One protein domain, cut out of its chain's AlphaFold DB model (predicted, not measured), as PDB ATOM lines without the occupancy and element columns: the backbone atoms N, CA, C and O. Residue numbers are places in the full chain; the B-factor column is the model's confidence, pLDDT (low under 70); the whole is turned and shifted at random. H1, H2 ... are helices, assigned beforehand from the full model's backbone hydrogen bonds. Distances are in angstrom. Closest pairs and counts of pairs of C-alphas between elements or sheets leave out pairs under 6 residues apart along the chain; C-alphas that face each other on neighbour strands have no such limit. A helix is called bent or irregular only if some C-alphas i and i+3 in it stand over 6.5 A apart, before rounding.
ATOM      1  N   GLU A 120      60.996 -29.997   2.023       57.44
ATOM      2  CA  GLU A 120      61.634 -29.366   0.866       57.44
ATOM      3  C   GLU A 120      62.377 -28.068   1.227       57.44
ATOM      4  O   GLU A 120      63.469 -27.813   0.719       57.44
ATOM      5  N   CYS A 121      61.825 -27.251   2.132       59.47
ATOM      6  CA  CYS A 121      62.406 -25.962   2.512       59.47
ATOM      7  C   CYS A 121      63.649 -26.149   3.395       59.47
ATOM      8  O   CYS A 121      64.688 -25.534   3.159       59.47
ATOM      9  N   SER A 122      63.581 -27.076   4.357       64.44
ATOM     10  CA  SER A 122      64.736 -27.474   5.172       64.44
ATOM     11  C   SER A 122      65.850 -28.102   4.327       64.44
ATOM     12  O   SER A 122      67.030 -27.831   4.550       64.44
ATOM     13  N   MET A 123      65.496 -28.881   3.300       65.88
ATOM     14  CA  MET A 123      66.475 -29.473   2.388       65.88
ATOM     15  C   MET A 123      67.133 -28.413   1.492       65.88
ATOM     16  O   MET A 123      68.349 -28.445   1.295       65.88
ATOM     17  N   ALA A 124      66.369 -27.429   1.008       65.88
ATOM     18  CA  ALA A 124      66.908 -26.302   0.249       65.88
ATOM     19  C   ALA A 124      67.884 -25.453   1.082       65.88
ATOM     20  O   ALA A 124      68.955 -25.096   0.590       65.88
ATOM     21  N   LEU A 125      67.562 -25.184   2.354       68.25
ATOM     22  CA  LEU A 125      68.459 -24.480   3.279       68.25
ATOM     23  C   LEU A 125      69.759 -25.253   3.528       68.25
ATOM     24  O   LEU A 125      70.831 -24.648   3.551       68.25
ATOM     25  N   PHE A 126      69.687 -26.580   3.655       74.56
ATOM     26  CA  PHE A 126      70.871 -27.427   3.791       74.56
ATOM     27  C   PHE A 126      71.757 -27.389   2.536       74.56
ATOM     28  O   PHE A 126      72.971 -27.216   2.635       74.56
ATOM     29  N   VAL A 127      71.165 -27.498   1.342       74.75
ATOM     30  CA  VAL A 127      71.906 -27.406   0.072       74.75
ATOM     31  C   VAL A 127      72.553 -26.030  -0.091       74.75
ATOM     32  O   VAL A 127      73.706 -25.937  -0.520       74.75
ATOM     33  N   ASP A 128      71.840 -24.963   0.277       71.19
ATOM     34  CA  ASP A 128      72.395 -23.614   0.301       71.19
ATOM     35  C   ASP A 128      73.574 -23.529   1.282       71.19
ATOM     36  O   ASP A 128      74.632 -23.046   0.889       71.19
ATOM     37  N   LEU A 129      73.458 -24.057   2.507       73.69
ATOM     38  CA  LEU A 129      74.547 -24.092   3.492       73.69
ATOM     39  C   LEU A 129      75.805 -24.793   2.945       73.69
ATOM     40  O   LEU A 129      76.904 -24.243   3.040       73.69
ATOM     41  N   SER A 130      75.649 -25.966   2.325       77.44
ATOM     42  CA  SER A 130      76.757 -26.712   1.712       77.44
ATOM     43  C   SER A 130      77.422 -25.916   0.588       77.44
ATOM     44  O   SER A 130      78.637 -25.726   0.582       77.44
ATOM     45  N   ARG A 131      76.621 -25.343  -0.320       75.25
ATOM     46  CA  ARG A 131      77.124 -24.509  -1.422       75.25
ATOM     47  C   ARG A 131      77.822 -23.242  -0.916       75.25
ATOM     48  O   ARG A 131      78.749 -22.747  -1.560       75.25
ATOM     49  N   LEU A 132      77.364 -22.687   0.203       71.06
ATOM     50  CA  LEU A 132      77.970 -21.518   0.837       71.06
ATOM     51  C   LEU A 132      79.337 -21.849   1.435       71.06
ATOM     52  O   LEU A 132      80.274 -21.072   1.249       71.06
ATOM     53  N   LEU A 133      79.479 -23.006   2.085       74.06
ATOM     54  CA  LEU A 133      80.779 -23.483   2.556       74.06
ATOM     55  C   LEU A 133      81.748 -23.708   1.398       74.06
ATOM     56  O   LEU A 133      82.902 -23.289   1.490       74.06
ATOM     57  N   ASP A 134      81.290 -24.272   0.281       76.00
ATOM     58  CA  ASP A 134      82.139 -24.473  -0.898       76.00
ATOM     59  C   ASP A 134      82.676 -23.148  -1.452       76.00
ATOM     60  O   ASP A 134      83.879 -23.020  -1.696       76.00
ATOM     61  N   LYS A 135      81.806 -22.137  -1.560       72.88
ATOM     62  CA  LYS A 135      82.129 -20.788  -2.056       72.88
ATOM     63  C   LYS A 135      82.927 -19.920  -1.081       72.88
ATOM     64  O   LYS A 135      83.305 -18.808  -1.435       72.88
ATOM     65  N   TRP A 136      83.164 -20.382   0.143       74.81
ATOM     66  CA  TRP A 136      83.910 -19.613   1.129       74.81
ATOM     67  C   TRP A 136      85.403 -19.540   0.779       74.81
ATOM     68  O   TRP A 136      86.118 -20.539   0.898       74.81
ATOM     69  N   ASP A 137      85.891 -18.354   0.417       67.75
ATOM     70  CA  ASP A 137      87.324 -18.070   0.283       67.75
ATOM     71  C   ASP A 137      87.977 -17.944   1.672       67.75
ATOM     72  O   ASP A 137      88.075 -16.862   2.254       67.75
ATOM     73  N   ALA A 138      88.368 -19.087   2.238       68.50
ATOM     74  CA  ALA A 138      89.001 -19.178   3.548       68.50
ATOM     75  C   ALA A 138      90.477 -18.743   3.495       68.50
ATOM     76  O   ALA A 138      91.224 -19.144   2.598       68.50
ATOM     77  N   SER A 139      90.923 -17.965   4.487       69.12
ATOM     78  CA  SER A 139      92.349 -17.676   4.685       69.12
ATOM     79  C   SER A 139      93.133 -18.954   5.057       69.12
ATOM     80  O   SER A 139      92.524 -19.952   5.458       69.12
ATOM     81  N   PRO A 140      94.481 -18.961   4.984       68.31
ATOM     82  CA  PRO A 140      95.289 -20.130   5.357       68.31
ATOM     83  C   PRO A 140      95.003 -20.642   6.778       68.31
ATOM     84  O   PRO A 140      95.005 -21.845   7.016       68.31
ATOM     85  N   GLU A 141      94.685 -19.732   7.700       64.56
ATOM     86  CA  GLU A 141      94.338 -20.023   9.098       64.56
ATOM     87  C   GLU A 141      92.911 -20.591   9.258       64.56
ATOM     88  O   GLU A 141      92.613 -21.280  10.231       64.56
ATOM     89  N   GLN A 142      92.026 -20.349   8.285       69.50
ATOM     90  CA  GLN A 142      90.620 -20.781   8.279       69.50
ATOM     91  C   GLN A 142      90.384 -22.063   7.478       69.50
ATOM     92  O   GLN A 142      89.318 -22.674   7.573       69.50
ATOM     93  N   LEU A 143      91.368 -22.486   6.681       72.88
ATOM     94  CA  LEU A 143      91.232 -23.614   5.765       72.88
ATOM     95  C   LEU A 143      90.891 -24.916   6.499       72.88
ATOM     96  O   LEU A 143      90.076 -25.703   6.019       72.88
ATOM     97  N   GLN A 144      91.481 -25.126   7.677       73.06
ATOM     98  CA  GLN A 144      91.216 -26.313   8.484       73.06
ATOM     99  C   GLN A 144      89.792 -26.308   9.051       73.06
ATOM    100  O   GLN A 144      89.099 -27.319   8.972       73.06
ATOM    101  N   MET A 145      89.308 -25.149   9.502       75.12
ATOM    102  CA  MET A 145      87.924 -24.978   9.947       75.12
ATOM    103  C   MET A 145      86.932 -25.232   8.809       75.12
ATOM    104  O   MET A 145      85.964 -25.960   8.998       75.12
ATOM    105  N   LYS A 146      87.201 -24.714   7.602       78.56
ATOM    106  CA  LYS A 146      86.385 -24.999   6.411       78.56
ATOM    107  C   LYS A 146      86.325 -26.501   6.111       78.56
ATOM    108  O   LYS A 146      85.245 -27.019   5.835       78.56
ATOM    109  N   LYS A 147      87.461 -27.207   6.184       78.75
ATOM    110  CA  LYS A 147      87.524 -28.666   5.980       78.75
ATOM    111  C   LYS A 147      86.724 -29.426   7.034       78.75
ATOM    112  O   LYS A 147      85.959 -30.309   6.672       78.75
ATOM    113  N   ASP A 148      86.877 -29.075   8.308       79.00
ATOM    114  CA  ASP A 148      86.177 -29.755   9.398       79.00
ATOM    115  C   ASP A 148      84.662 -29.481   9.345       79.00
ATOM    116  O   ASP A 148      83.872 -30.408   9.504       79.00
ATOM    117  N   MET A 149      84.235 -28.256   9.006       81.44
ATOM    118  CA  MET A 149      82.821 -27.936   8.754       81.44
ATOM    119  C   MET A 149      82.254 -28.704   7.555       81.44
ATOM    120  O   MET A 149      81.129 -29.190   7.613       81.44
ATOM    121  N   SER A 150      83.029 -28.837   6.474       82.31
ATOM    122  CA  SER A 150      82.632 -29.639   5.312       82.31
ATOM    123  C   SER A 150      82.504 -31.120   5.677       82.31
ATOM    124  O   SER A 150      81.506 -31.741   5.323       82.31
ATOM    125  N   ALA A 151      83.453 -31.666   6.444       82.94
ATOM    126  CA  ALA A 151      83.381 -33.035   6.946       82.94
ATOM    127  C   ALA A 151      82.126 -33.244   7.802       82.94
ATOM    128  O   ALA A 151      81.387 -34.191   7.559       82.94
ATOM    129  N   LEU A 152      81.822 -32.307   8.710       84.44
ATOM    130  CA  LEU A 152      80.659 -32.381   9.597       84.44
ATOM    131  C   LEU A 152      79.348 -32.519   8.815       84.44
ATOM    132  O   LEU A 152      78.502 -33.324   9.188       84.44
ATOM    133  N   LEU A 153      79.184 -31.783   7.710       82.81
ATOM    134  CA  LEU A 153      77.973 -31.870   6.883       82.81
ATOM    135  C   LEU A 153      77.799 -33.212   6.162       82.81
ATOM    136  O   LEU A 153      76.680 -33.539   5.773       82.81
ATOM    137  N   HIS A 154      78.879 -33.972   5.979       81.75
ATOM    138  CA  HIS A 154      78.863 -35.275   5.310       81.75
ATOM    139  C   HIS A 154      78.880 -36.455   6.295       81.75
ATOM    140  O   HIS A 154      78.801 -37.605   5.859       81.75
ATOM    141  N   GLU A 155      78.970 -36.199   7.603       82.25
ATOM    142  CA  GLU A 155      78.914 -37.242   8.627       82.25
ATOM    143  C   GLU A 155      77.516 -37.871   8.721       82.25
ATOM    144  O   GLU A 155      76.474 -37.226   8.543       82.25
ATOM    145  N   ALA A 156      77.491 -39.171   9.013       75.00
ATOM    146  CA  ALA A 156      76.265 -39.954   9.013       75.00
ATOM    147  C   ALA A 156      75.299 -39.479  10.113       75.00
ATOM    148  O   ALA A 156      75.627 -39.469  11.294       75.00
ATOM    149  N   GLY A 157      74.073 -39.118   9.731       75.38
ATOM    150  CA  GLY A 157      73.042 -38.649  10.664       75.38
ATOM    151  C   GLY A 157      73.087 -37.149  10.968       75.38
ATOM    152  O   GLY A 157      72.059 -36.596  11.354       75.38
ATOM    153  N   VAL A 158      74.203 -36.457  10.696       81.81
ATOM    154  CA  VAL A 158      74.292 -34.996  10.875       81.81
ATOM    155  C   VAL A 158      73.395 -34.261   9.886       81.81
ATOM    156  O   VAL A 158      72.706 -33.323  10.273       81.81
ATOM    157  N   GLN A 159      73.338 -34.712   8.629       80.00
ATOM    158  CA  GLN A 159      72.434 -34.138   7.629       80.00
ATOM    159  C   GLN A 159      70.972 -34.181   8.098       80.00
ATOM    160  O   GLN A 159      70.278 -33.171   8.039       80.00
ATOM    161  N   THR A 160      70.512 -35.334   8.588       76.69
ATOM    162  CA  THR A 160      69.142 -35.497   9.092       76.69
ATOM    163  C   THR A 160      68.901 -34.618  10.315       76.69
ATOM    164  O   THR A 160      67.932 -33.871  10.333       76.69
ATOM    165  N   ALA A 161      69.830 -34.612  11.276       80.56
ATOM    166  CA  ALA A 161      69.728 -33.780  12.472       80.56
ATOM    167  C   ALA A 161      69.682 -32.275  12.148       80.56
ATOM    168  O   ALA A 161      68.938 -31.528  12.778       80.56
ATOM    169  N   LEU A 162      70.452 -31.818  11.154       80.56
ATOM    170  CA  LEU A 162      70.434 -30.426  10.705       80.56
ATOM    171  C   LEU A 162      69.142 -30.072   9.970       80.56
ATOM    172  O   LEU A 162      68.626 -28.982  10.181       80.56
ATOM    173  N   ILE A 163      68.610 -30.971   9.142       74.88
ATOM    174  CA  ILE A 163      67.319 -30.774   8.469       74.88
ATOM    175  C   ILE A 163      66.191 -30.683   9.505       74.88
ATOM    176  O   ILE A 163      65.394 -29.749   9.447       74.88
ATOM    177  N   ASP A 164      66.175 -31.584  10.489       76.69
ATOM    178  CA  ASP A 164      65.196 -31.580  11.583       76.69
ATOM    179  C   ASP A 164      65.316 -30.310  12.437       76.69
ATOM    180  O   ASP A 164      64.319 -29.710  12.834       76.69
ATOM    181  N   MET A 165      66.541 -29.842  12.670       78.12
ATOM    182  CA  MET A 165      66.795 -28.593  13.378       78.12
ATOM    183  C   MET A 165      66.376 -27.366  12.565       78.12
ATOM    184  O   MET A 165      65.807 -26.431  13.118       78.12
ATOM    185  N   MET A 166      66.616 -27.349  11.254       72.75
ATOM    186  CA  MET A 166      66.128 -26.292  10.362       72.75
ATOM    187  C   MET A 166      64.599 -26.281  10.285       72.75
ATOM    188  O   MET A 166      64.025 -25.226  10.025       72.75
ATOM    189  N   ALA A 167      63.958 -27.426  10.539       66.56
ATOM    190  CA  ALA A 167      62.514 -27.537  10.661       66.56
ATOM    191  C   ALA A 167      61.961 -27.026  12.007       66.56
ATOM    192  O   ALA A 167      60.765 -26.752  12.124       66.56
ATOM    193  N   ASP A 168      62.815 -26.862  13.021       71.12
ATOM    194  CA  ASP A 168      62.439 -26.303  14.314       71.12
ATOM    195  C   ASP A 168      62.492 -24.755  14.270       71.12
ATOM    196  O   ASP A 168      63.548 -24.160  14.005       71.12
ATOM    197  N   PRO A 169      61.377 -24.062  14.591       66.38
ATOM    198  CA  PRO A 169      61.309 -22.598  14.646       66.38
ATOM    199  C   PRO A 169      62.367 -21.949  15.537       66.38
ATOM    200  O   PRO A 169      62.754 -20.801  15.313       66.38
ATOM    201  N   LYS A 170      62.842 -22.664  16.564       71.81
ATOM    202  CA  LYS A 170      63.877 -22.186  17.483       71.81
ATOM    203  C   LYS A 170      65.199 -21.918  16.763       71.81
ATOM    204  O   LYS A 170      65.945 -21.020  17.171       71.81
ATOM    205  N   PHE A 171      65.500 -22.693  15.723       70.50
ATOM    206  CA  PHE A 171      66.778 -22.650  15.025       70.50
ATOM    207  C   PHE A 171      66.670 -22.086  13.607       70.50
ATOM    208  O   PHE A 171      67.656 -21.517  13.134       70.50
ATOM    209  N   SER A 172      65.500 -22.148  12.957       68.31
ATOM    210  CA  SER A 172      65.328 -21.698  11.564       68.31
ATOM    211  C   SER A 172      65.795 -20.256  11.333       68.31
ATOM    212  O   SER A 172      66.573 -19.992  10.417       68.31
ATOM    213  N   VAL A 173      65.444 -19.343  12.245       69.12
ATOM    214  CA  VAL A 173      65.836 -17.923  12.196       69.12
ATOM    215  C   VAL A 173      67.359 -17.758  12.208       69.12
ATOM    216  O   VAL A 173      67.906 -16.855  11.578       69.12
ATOM    217  N   SER A 174      68.075 -18.640  12.909       67.56
ATOM    218  CA  SER A 174      69.538 -18.579  12.976       67.56
ATOM    219  C   SER A 174      70.177 -18.968  11.639       67.56
ATOM    220  O   SER A 174      71.105 -18.298  11.187       67.56
ATOM    221  N   PHE A 175      69.646 -19.997  10.973       68.50
ATOM    222  CA  PHE A 175      70.124 -20.438   9.659       68.50
ATOM    223  C   PHE A 175      69.752 -19.456   8.537       68.50
ATOM    224  O   PHE A 175      70.574 -19.185   7.657       68.50
ATOM    225  N   GLU A 176      68.560 -18.859   8.594       66.38
ATOM    226  CA  GLU A 176      68.126 -17.822   7.650       66.38
ATOM    227  C   GLU A 176      68.991 -16.563   7.747       66.38
ATOM    228  O   GLU A 176      69.438 -16.049   6.722       66.38
ATOM    229  N   ASN A 177      69.306 -16.110   8.966       65.62
ATOM    230  CA  ASN A 177      70.166 -14.949   9.182       65.62
ATOM    231  C   ASN A 177      71.571 -15.154   8.607       65.62
ATOM    232  O   ASN A 177      72.113 -14.237   7.993       65.62
ATOM    233  N   VAL A 178      72.148 -16.353   8.747       64.19
ATOM    234  CA  VAL A 178      73.441 -16.694   8.129       64.19
ATOM    235  C   VAL A 178      73.335 -16.696   6.608       64.19
ATOM    236  O   VAL A 178      74.149 -16.060   5.942       64.19
ATOM    237  N   SER A 179      72.303 -17.335   6.051       64.06
ATOM    238  CA  SER A 179      72.057 -17.343   4.603       64.06
ATOM    239  C   SER A 179      71.903 -15.919   4.044       64.06
ATOM    240  O   SER A 179      72.479 -15.590   3.005       64.06
ATOM    241  N   ALA A 180      71.187 -15.042   4.755       64.56
ATOM    242  CA  ALA A 180      70.959 -13.652   4.372       64.56
ATOM    243  C   ALA A 180      72.233 -12.793   4.456       64.56
ATOM    244  O   ALA A 180      72.572 -12.114   3.485       64.56
ATOM    245  N   LEU A 181      72.980 -12.869   5.568       58.69
ATOM    246  CA  LEU A 181      74.241 -12.135   5.756       58.69
ATOM    247  C   LEU A 181      75.250 -12.463   4.653       58.69
ATOM    248  O   LEU A 181      75.931 -11.574   4.133       58.69
ATOM    249  N   ILE A 182      75.306 -13.730   4.247       56.34
ATOM    250  CA  ILE A 182      76.226 -14.183   3.207       56.34
ATOM    251  C   ILE A 182      75.747 -13.748   1.812       56.34
ATOM    252  O   ILE A 182      76.561 -13.316   0.996       56.34
ATOM    253  N   LYS A 183      74.432 -13.764   1.539       59.66
ATOM    254  CA  LYS A 183      73.852 -13.248   0.279       59.66
ATOM    255  C   LYS A 183      74.136 -11.758   0.067       59.66
ATOM    256  O   LYS A 183      74.314 -11.335  -1.070       59.66
ATOM    257  N   THR A 184      74.248 -10.981   1.144       58.81
ATOM    258  CA  THR A 184      74.640  -9.560   1.086       58.81
ATOM    259  C   THR A 184      76.149  -9.318   0.931       58.81
ATOM    260  O   THR A 184      76.585  -8.170   0.957       58.81
ATOM    261  N   GLY A 185      76.960 -10.372   0.754       52.47
ATOM    262  CA  GLY A 185      78.419 -10.264   0.642       52.47
ATOM    263  C   GLY A 185      79.134 -10.090   1.986       52.47
ATOM    264  O   GLY A 185      80.282  -9.650   2.023       52.47
ATOM    265  N   GLY A 186      78.464 -10.409   3.098       59.75
ATOM    266  CA  GLY A 186      79.064 -10.427   4.426       59.75
ATOM    267  C   GLY A 186      80.007 -11.619   4.615       59.75
ATOM    268  O   GLY A 186      79.857 -12.668   3.991       59.75
ATOM    269  N   SER A 187      80.987 -11.469   5.509       64.50
ATOM    270  CA  SER A 187      81.879 -12.573   5.877       64.50
ATOM    271  C   SER A 187      81.113 -13.637   6.668       64.50
ATOM    272  O   SER A 187      80.465 -13.313   7.668       64.50
ATOM    273  N   ILE A 188      81.241 -14.910   6.266       66.12
ATOM    274  CA  ILE A 188      80.704 -16.082   6.987       66.12
ATOM    275  C   ILE A 188      81.094 -16.020   8.461       66.12
ATOM    276  O   ILE A 188      80.269 -16.238   9.343       66.12
ATOM    277  N   LEU A 189      82.337 -15.629   8.729       66.19
ATOM    278  CA  LEU A 189      82.864 -15.542  10.077       66.19
ATOM    279  C   LEU A 189      82.138 -14.493  10.923       66.19
ATOM    280  O   LEU A 189      81.974 -14.700  12.115       66.19
ATOM    281  N   HIS A 190      81.658 -13.400  10.327       65.88
ATOM    282  CA  HIS A 190      80.903 -12.376  11.051       65.88
ATOM    283  C   HIS A 190      79.504 -12.878  11.435       65.88
ATOM    284  O   HIS A 190      79.062 -12.666  12.562       65.88
ATOM    285  N   GLY A 191      78.838 -13.604  10.529       66.50
ATOM    286  CA  GLY A 191      77.551 -14.243  10.810       66.50
ATOM    287  C   GLY A 191      77.668 -15.335  11.875       66.50
ATOM    288  O   GLY A 191      76.905 -15.348  12.840       66.50
ATOM    289  N   VAL A 192      78.678 -16.201  11.759       69.44
ATOM    290  CA  VAL A 192      78.920 -17.267  12.742       69.44
ATOM    291  C   VAL A 192      79.399 -16.694  14.079       69.44
ATOM    292  O   VAL A 192      78.967 -17.169  15.124       69.44
ATOM    293  N   ALA A 193      80.211 -15.633  14.085       66.38
ATOM    294  CA  ALA A 193      80.602 -14.930  15.308       66.38
ATOM    295  C   ALA A 193      79.400 -14.299  16.024       66.38
ATOM    296  O   ALA A 193      79.300 -14.400  17.245       66.38
ATOM    297  N   ALA A 194      78.467 -13.694  15.282       67.38
ATOM    298  CA  ALA A 194      77.234 -13.154  15.849       67.38
ATOM    299  C   ALA A 194      76.360 -14.265  16.458       67.38
ATOM    300  O   ALA A 194      75.857 -14.113  17.571       67.38
ATOM    301  N   MET A 195      76.243 -15.413  15.784       69.62
ATOM    302  CA  MET A 195      75.555 -16.584  16.338       69.62
ATOM    303  C   MET A 195      76.256 -17.157  17.570       69.62
ATOM    304  O   MET A 195      75.589 -17.590  18.510       69.62
ATOM    305  N   PHE A 196      77.588 -17.167  17.571       71.00
ATOM    306  CA  PHE A 196      78.394 -17.644  18.688       71.00
ATOM    307  C   PHE A 196      78.219 -16.742  19.916       71.00
ATOM    308  O   PHE A 196      78.005 -17.242  21.018       71.00
ATOM    309  N   ALA A 197      78.232 -15.419  19.721       67.00
ATOM    310  CA  ALA A 197      77.962 -14.436  20.770       67.00
ATOM    311  C   ALA A 197      76.522 -14.531  21.307       67.00
ATOM    312  O   ALA A 197      76.286 -14.300  22.489       67.00
ATOM    313  N   ALA A 198      75.565 -14.910  20.454       68.69
ATOM    314  CA  ALA A 198      74.178 -15.156  20.840       68.69
ATOM    315  C   ALA A 198      73.947 -16.529  21.509       68.69
ATOM    316  O   ALA A 198      72.806 -16.852  21.836       68.69
ATOM    317  N   GLY A 199      74.985 -17.357  21.685       71.06
ATOM    318  CA  GLY A 199      74.868 -18.693  22.283       71.06
ATOM    319  C   GLY A 199      74.246 -19.753  21.360       71.06
ATOM    320  O   GLY A 199      74.038 -20.895  21.769       71.06
ATOM    321  N   LYS A 200      73.930 -19.399  20.109       75.69
ATOM    322  CA  LYS A 200      73.177 -20.257  19.185       75.69
ATOM    323  C   LYS A 200      74.013 -21.386  18.607       75.69
ATOM    324  O   LYS A 200      73.495 -22.479  18.416       75.69
ATOM    325  N   VAL A 201      75.306 -21.157  18.385       77.62
ATOM    326  CA  VAL A 201      76.230 -22.207  17.919       77.62
ATOM    327  C   VAL A 201      76.359 -23.318  18.967       77.62
ATOM    328  O   VAL A 201      76.413 -24.492  18.618       77.62
ATOM    329  N   GLN A 202      76.346 -22.956  20.249       80.62
ATOM    330  CA  GLN A 202      76.432 -23.870  21.382       80.62
ATOM    331  C   GLN A 202      75.148 -24.702  21.529       80.62
ATOM    332  O   GLN A 202      75.229 -25.904  21.767       80.62
ATOM    333  N   GLU A 203      73.971 -24.095  21.330       79.81
ATOM    334  CA  GLU A 203      72.694 -24.827  21.305       79.81
ATOM    335  C   GLU A 203      72.642 -25.843  20.150       79.81
ATOM    336  O   GLU A 203      72.260 -26.992  20.366       79.81
ATOM    337  N   ILE A 204      73.065 -25.441  18.944       81.56
ATOM    338  CA  ILE A 204      73.133 -26.320  17.760       81.56
ATOM    339  C   ILE A 204      74.087 -27.492  18.023       81.56
ATOM    340  O   ILE A 204      73.747 -28.647  17.771       81.56
ATOM    341  N   ALA A 205      75.266 -27.201  18.575       82.19
ATOM    342  CA  ALA A 205      76.255 -28.210  18.923       82.19
ATOM    343  C   ALA A 205      75.718 -29.226  19.947       82.19
ATOM    344  O   ALA A 205      75.924 -30.424  19.778       82.19
ATOM    345  N   GLY A 206      74.985 -28.774  20.970       80.56
ATOM    346  CA  GLY A 206      74.373 -29.663  21.963       80.56
ATOM    347  C   GLY A 206      73.383 -30.656  21.347       80.56
ATOM    348  O   GLY A 206      73.466 -31.852  21.605       80.56
ATOM    349  N   VAL A 207      72.508 -30.190  20.454       81.44
ATOM    350  CA  VAL A 207      71.546 -31.070  19.765       81.44
ATOM    351  C   VAL A 207      72.254 -32.065  18.836       81.44
ATOM    352  O   VAL A 207      71.872 -33.236  18.771       81.44
ATOM    353  N   LEU A 208      73.313 -31.634  18.141       81.94
ATOM    354  CA  LEU A 208      74.133 -32.531  17.321       81.94
ATOM    355  C   LEU A 208      74.850 -33.586  18.168       81.94
ATOM    356  O   LEU A 208      74.943 -34.729  17.739       81.94
ATOM    357  N   MET A 209      75.299 -33.239  19.374       80.12
ATOM    358  CA  MET A 209      75.896 -34.189  20.315       80.12
ATOM    359  C   MET A 209      74.900 -35.238  20.807       80.12
ATOM    360  O   MET A 209      75.241 -36.420  20.852       80.12
ATOM    361  N   ASP A 210      73.675 -34.822  21.129       78.00
ATOM    362  CA  ASP A 210      72.616 -35.733  21.575       78.00
ATOM    363  C   ASP A 210      72.201 -36.706  20.461       78.00
ATOM    364  O   ASP A 210      71.927 -37.882  20.711       78.00
ATOM    365  N   THR A 211      72.188 -36.227  19.216       77.44
ATOM    366  CA  THR A 211      71.733 -37.006  18.055       77.44
ATOM    367  C   THR A 211      72.857 -37.846  17.441       77.44
ATOM    368  O   THR A 211      72.626 -38.944  16.936       77.44
ATOM    369  N   CYS A 212      74.089 -37.337  17.458       79.88
ATOM    370  CA  CYS A 212      75.255 -37.890  16.774       79.88
ATOM    371  C   CYS A 212      76.503 -37.827  17.682       79.88
ATOM    372  O   CYS A 212      77.431 -37.065  17.423       79.88
ATOM    373  N   PRO A 213      76.614 -38.677  18.717       77.88
ATOM    374  CA  PRO A 213      77.734 -38.613  19.666       77.88
ATOM    375  C   PRO A 213      79.103 -38.942  19.041       77.88
ATOM    376  O   PRO A 213      80.141 -38.645  19.623       77.88
ATOM    377  N   HIS A 214      79.124 -39.556  17.856       75.94
ATOM    378  CA  HIS A 214      80.349 -39.903  17.135       75.94
ATOM    379  C   HIS A 214      81.054 -38.687  16.513       75.94
ATOM    380  O   HIS A 214      82.248 -38.774  16.243       75.94
ATOM    381  N   VAL A 215      80.361 -37.553  16.326       80.94
ATOM    382  CA  VAL A 215      80.976 -36.323  15.790       80.94
ATOM    383  C   VAL A 215      81.592 -35.428  16.868       80.94
ATOM    384  O   VAL A 215      82.030 -34.323  16.555       80.94
ATOM    385  N   LYS A 216      81.661 -35.907  18.122       76.25
ATOM    386  CA  LYS A 216      82.175 -35.177  19.292       76.25
ATOM    387  C   LYS A 216      83.473 -34.433  18.992       76.25
ATOM    388  O   LYS A 216      83.514 -33.207  19.044       76.25
ATOM    389  N   ASP A 217      84.503 -35.176  18.604       72.69
ATOM    390  CA  ASP A 217      85.841 -34.627  18.387       72.69
ATOM    391  C   ASP A 217      85.854 -33.598  17.244       72.69
ATOM    392  O   ASP A 217      86.563 -32.593  17.290       72.69
ATOM    393  N   LEU A 218      85.057 -33.826  16.196       75.75
ATOM    394  CA  LEU A 218      84.960 -32.920  15.054       75.75
ATOM    395  C   LEU A 218      84.291 -31.600  15.450       75.75
ATOM    396  O   LEU A 218      84.755 -30.522  15.075       75.75
ATOM    397  N   LEU A 219      83.231 -31.687  16.248       78.88
ATOM    398  CA  LEU A 219      82.484 -30.542  16.737       78.88
ATOM    399  C   LEU A 219      83.313 -29.710  17.724       78.88
ATOM    400  O   LEU A 219      83.342 -28.489  17.584       78.88
ATOM    401  N   GLU A 220      84.061 -30.341  18.638       74.19
ATOM    402  CA  GLU A 220      85.015 -29.642  19.516       74.19
ATOM    403  C   GLU A 220      86.017 -28.827  18.691       74.19
ATOM    404  O   GLU A 220      86.170 -27.621  18.900       74.19
ATOM    405  N   ASN A 221      86.649 -29.457  17.694       74.38
ATOM    406  CA  ASN A 221      87.631 -28.792  16.838       74.38
ATOM    407  C   ASN A 221      87.047 -27.552  16.139       74.38
ATOM    408  O   ASN A 221      87.672 -26.488  16.150       74.38
ATOM    409  N   ILE A 222      85.835 -27.659  15.582       79.94
ATOM    410  CA  ILE A 222      85.147 -26.539  14.920       79.94
ATOM    411  C   ILE A 222      84.826 -25.432  15.923       79.94
ATOM    412  O   ILE A 222      85.106 -24.263  15.660       79.94
ATOM    413  N   MET A 223      84.263 -25.772  17.084       76.50
ATOM    414  CA  MET A 223      83.864 -24.774  18.076       76.50
ATOM    415  C   MET A 223      85.071 -24.028  18.654       76.50
ATOM    416  O   MET A 223      85.011 -22.814  18.852       76.50
ATOM    417  N   HIS A 224      86.195 -24.715  18.852       73.00
ATOM    418  CA  HIS A 224      87.437 -24.083  19.283       73.00
ATOM    419  C   HIS A 224      88.075 -23.225  18.191       73.00
ATOM    420  O   HIS A 224      88.559 -22.130  18.484       73.00
ATOM    421  N   ALA A 225      88.033 -23.657  16.928       71.75
ATOM    422  CA  ALA A 225      88.479 -22.835  15.804       71.75
ATOM    423  C   ALA A 225      87.642 -21.551  15.683       71.75
ATOM    424  O   ALA A 225      88.202 -20.464  15.516       71.75
ATOM    425  N   LEU A 226      86.321 -21.658  15.853       74.19
ATOM    426  CA  LEU A 226      85.410 -20.516  15.874       74.19
ATOM    427  C   LEU A 226      85.702 -19.581  17.042       74.19
ATOM    428  O   LEU A 226      85.815 -18.376  16.848       74.19
ATOM    429  N   GLN A 227      85.881 -20.119  18.244       73.31
ATOM    430  CA  GLN A 227      86.160 -19.329  19.436       73.31
ATOM    431  C   GLN A 227      87.462 -18.534  19.330       73.31
ATOM    432  O   GLN A 227      87.483 -17.356  19.690       73.31
ATOM    433  N   VAL A 228      88.526 -19.151  18.813       69.38
ATOM    434  CA  VAL A 228      89.809 -18.489  18.542       69.38
ATOM    435  C   VAL A 228      89.620 -17.338  17.554       69.38
ATOM    436  O   VAL A 228      90.086 -16.228  17.807       69.38
ATOM    437  N   HIS A 229      88.892 -17.574  16.461       67.12
ATOM    438  CA  HIS A 229      88.622 -16.550  15.455       67.12
ATOM    439  C   HIS A 229      87.774 -15.403  16.004       67.12
ATOM    440  O   HIS A 229      88.094 -14.239  15.770       67.12
ATOM    441  N   VAL A 230      86.727 -15.711  16.772       66.50
ATOM    442  CA  VAL A 230      85.904 -14.705  17.449       66.50
ATOM    443  C   VAL A 230      86.788 -13.855  18.356       66.50
ATOM    444  O   VAL A 230      86.801 -12.643  18.193       66.50
ATOM    445  N   HIS A 231      87.609 -14.469  19.216       63.97
ATOM    446  CA  HIS A 231      88.521 -13.752  20.115       63.97
ATOM    447  C   HIS A 231      89.568 -12.905  19.378       63.97
ATOM    448  O   HIS A 231      89.877 -11.796  19.822       63.97
ATOM    449  N   ALA A 232      90.120 -13.393  18.265       59.97
ATOM    450  CA  ALA A 232      91.039 -12.622  17.433       59.97
ATOM    451  C   ALA A 232      90.345 -11.380  16.841       59.97
ATOM    452  O   ALA A 232      90.902 -10.282  16.882       59.97
ATOM    453  N   HIS A 233      89.102 -11.524  16.371       51.66
ATOM    454  CA  HIS A 233      88.321 -10.423  15.807       51.66
ATOM    455  C   HIS A 233      87.843  -9.398  16.850       51.66
ATOM    456  O   HIS A 233      87.854  -8.204  16.548       51.66
ATOM    457  N   THR A 234      87.475  -9.799  18.076       52.81
ATOM    458  CA  THR A 234      87.060  -8.843  19.124       52.81
ATOM    459  C   THR A 234      88.225  -7.974  19.607       52.81
ATOM    460  O   THR A 234      88.044  -6.776  19.830       52.81
ATOM    461  N   ASN A 235      89.437  -8.532  19.708       44.72
ATOM    462  CA  ASN A 235      90.617  -7.814  20.208       44.72
ATOM    463  C   ASN A 235      91.201  -6.782  19.222       44.72
ATOM    464  O   ASN A 235      91.882  -5.857  19.657       44.72
ATOM    465  N   LEU A 236      90.905  -6.864  17.918       43.03
ATOM    466  CA  LEU A 236      91.306  -5.831  16.946       43.03
ATOM    467  C   LEU A 236      90.566  -4.491  17.141       43.03
ATOM    468  O   LEU A 236      91.023  -3.463  16.646       43.03
ATOM    469  N   SER A 237      89.445  -4.486  17.871       36.97
ATOM    470  CA  SER A 237      88.666  -3.274  18.169       36.97
ATOM    471  C   SER A 237      89.083  -2.558  19.464       36.97
ATOM    472  O   SER A 237      88.673  -1.422  19.696       36.97
TER     473      SER A 237
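What this domain is: This is residues 120 to 237 of the 394 residues of an uncharacterized protein of Aphanomyces astaci (UniProt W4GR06). Seven helices form a rounded cluster round a common middle through which no helix runs: the hairpin H1-H2 makes one side, the hairpin H6-H7 the opposite side, the hairpin H4-H5 a third, and H3 packs on H1 and H6 at one end. The longest helix, H7, folds back from H6, passes H2 and reaches H5. The 118 printed residues hold seven named helices, H1 to H7 in chain order, and no named strand; the class is all helix. The whole is compact, with a radius of gyration of the C-alphas of 13.5 A and spans of 39 by 31 by 25 A.

Where its parts are: H1, residues 120 to 134, begins at C-alpha 120 (61.634, -29.366, 0.866) and is 21.2 A long. H2 is residues 143 to 154, 17.0 A, and H3 is residues 158 to 167. H4, residues 169 to 183, is 21.2 A long and irregular, with C-alphas 170 and 173 at 7.1 A. H5, residues 188 to 197, begins at C-alpha 188 (80.704, -16.082, 6.987), and H6 is residues 200 to 211. H7, residues 213 to 235, is 33.4 A long and ends at C-alpha 235 (90.617, -7.814, 20.208). It is irregular, with C-alphas 214 and 217 at 7.7 A, and has a kink of 29 degrees near residue 220.

How they stand to each other: H1 forms a hairpin with H2, which it touches with residues 130 to 133 alone, at a shallow tilt of 26 degrees; the closest C-alphas, of Leu 133 and Lys 146, are 7.0 A apart. H1 touches H3 with residues 122 to 126 alone, closest at C-alphas Ser 122 and Ile 163, 5.3 A. H1 also touches H4, closest at C-alphas Leu 129 and Ser 179, 7.3 A. H2 touches H7, opposite ways at 35.5 degrees, only just a steep tilt; C-alphas Met 145 and Ile 222 are closest, 5.9 A. H3 touches H6, closest at C-alphas Ala 161 and Leu 208, 6.7 A. H4 and H5 form a hairpin, closest at C-alphas Val 178 and Gly 191, 5.5 A. H7 touches H5 with residues 226 to 230 alone, about perpendicular at 83 degrees, closest at C-alphas Ala 193 and Val 230, 5.7 A. H6 and H7 form a hairpin at a shallow tilt of 9 degrees, closest at C-alphas Met 209 and Lys 216, 6.4 A. H2 and H5, for instance, are apart. Every O i to N i+4 pair is within hydrogen-bond range in H1, H3, H5 and H6; the counts are 7 of 8 in H2, 9 of 11 in H4 and 17 of 19 in H7.

The domain as a whole: The two C-alphas farthest apart, of Glu 120 and Ser 237, are 41.4 A apart. The printed part has no cut and no long link. The mean pLDDT of the printed part is 71.1; 50 residues are under 70, among them residues 172 to 195 and 228 to 237.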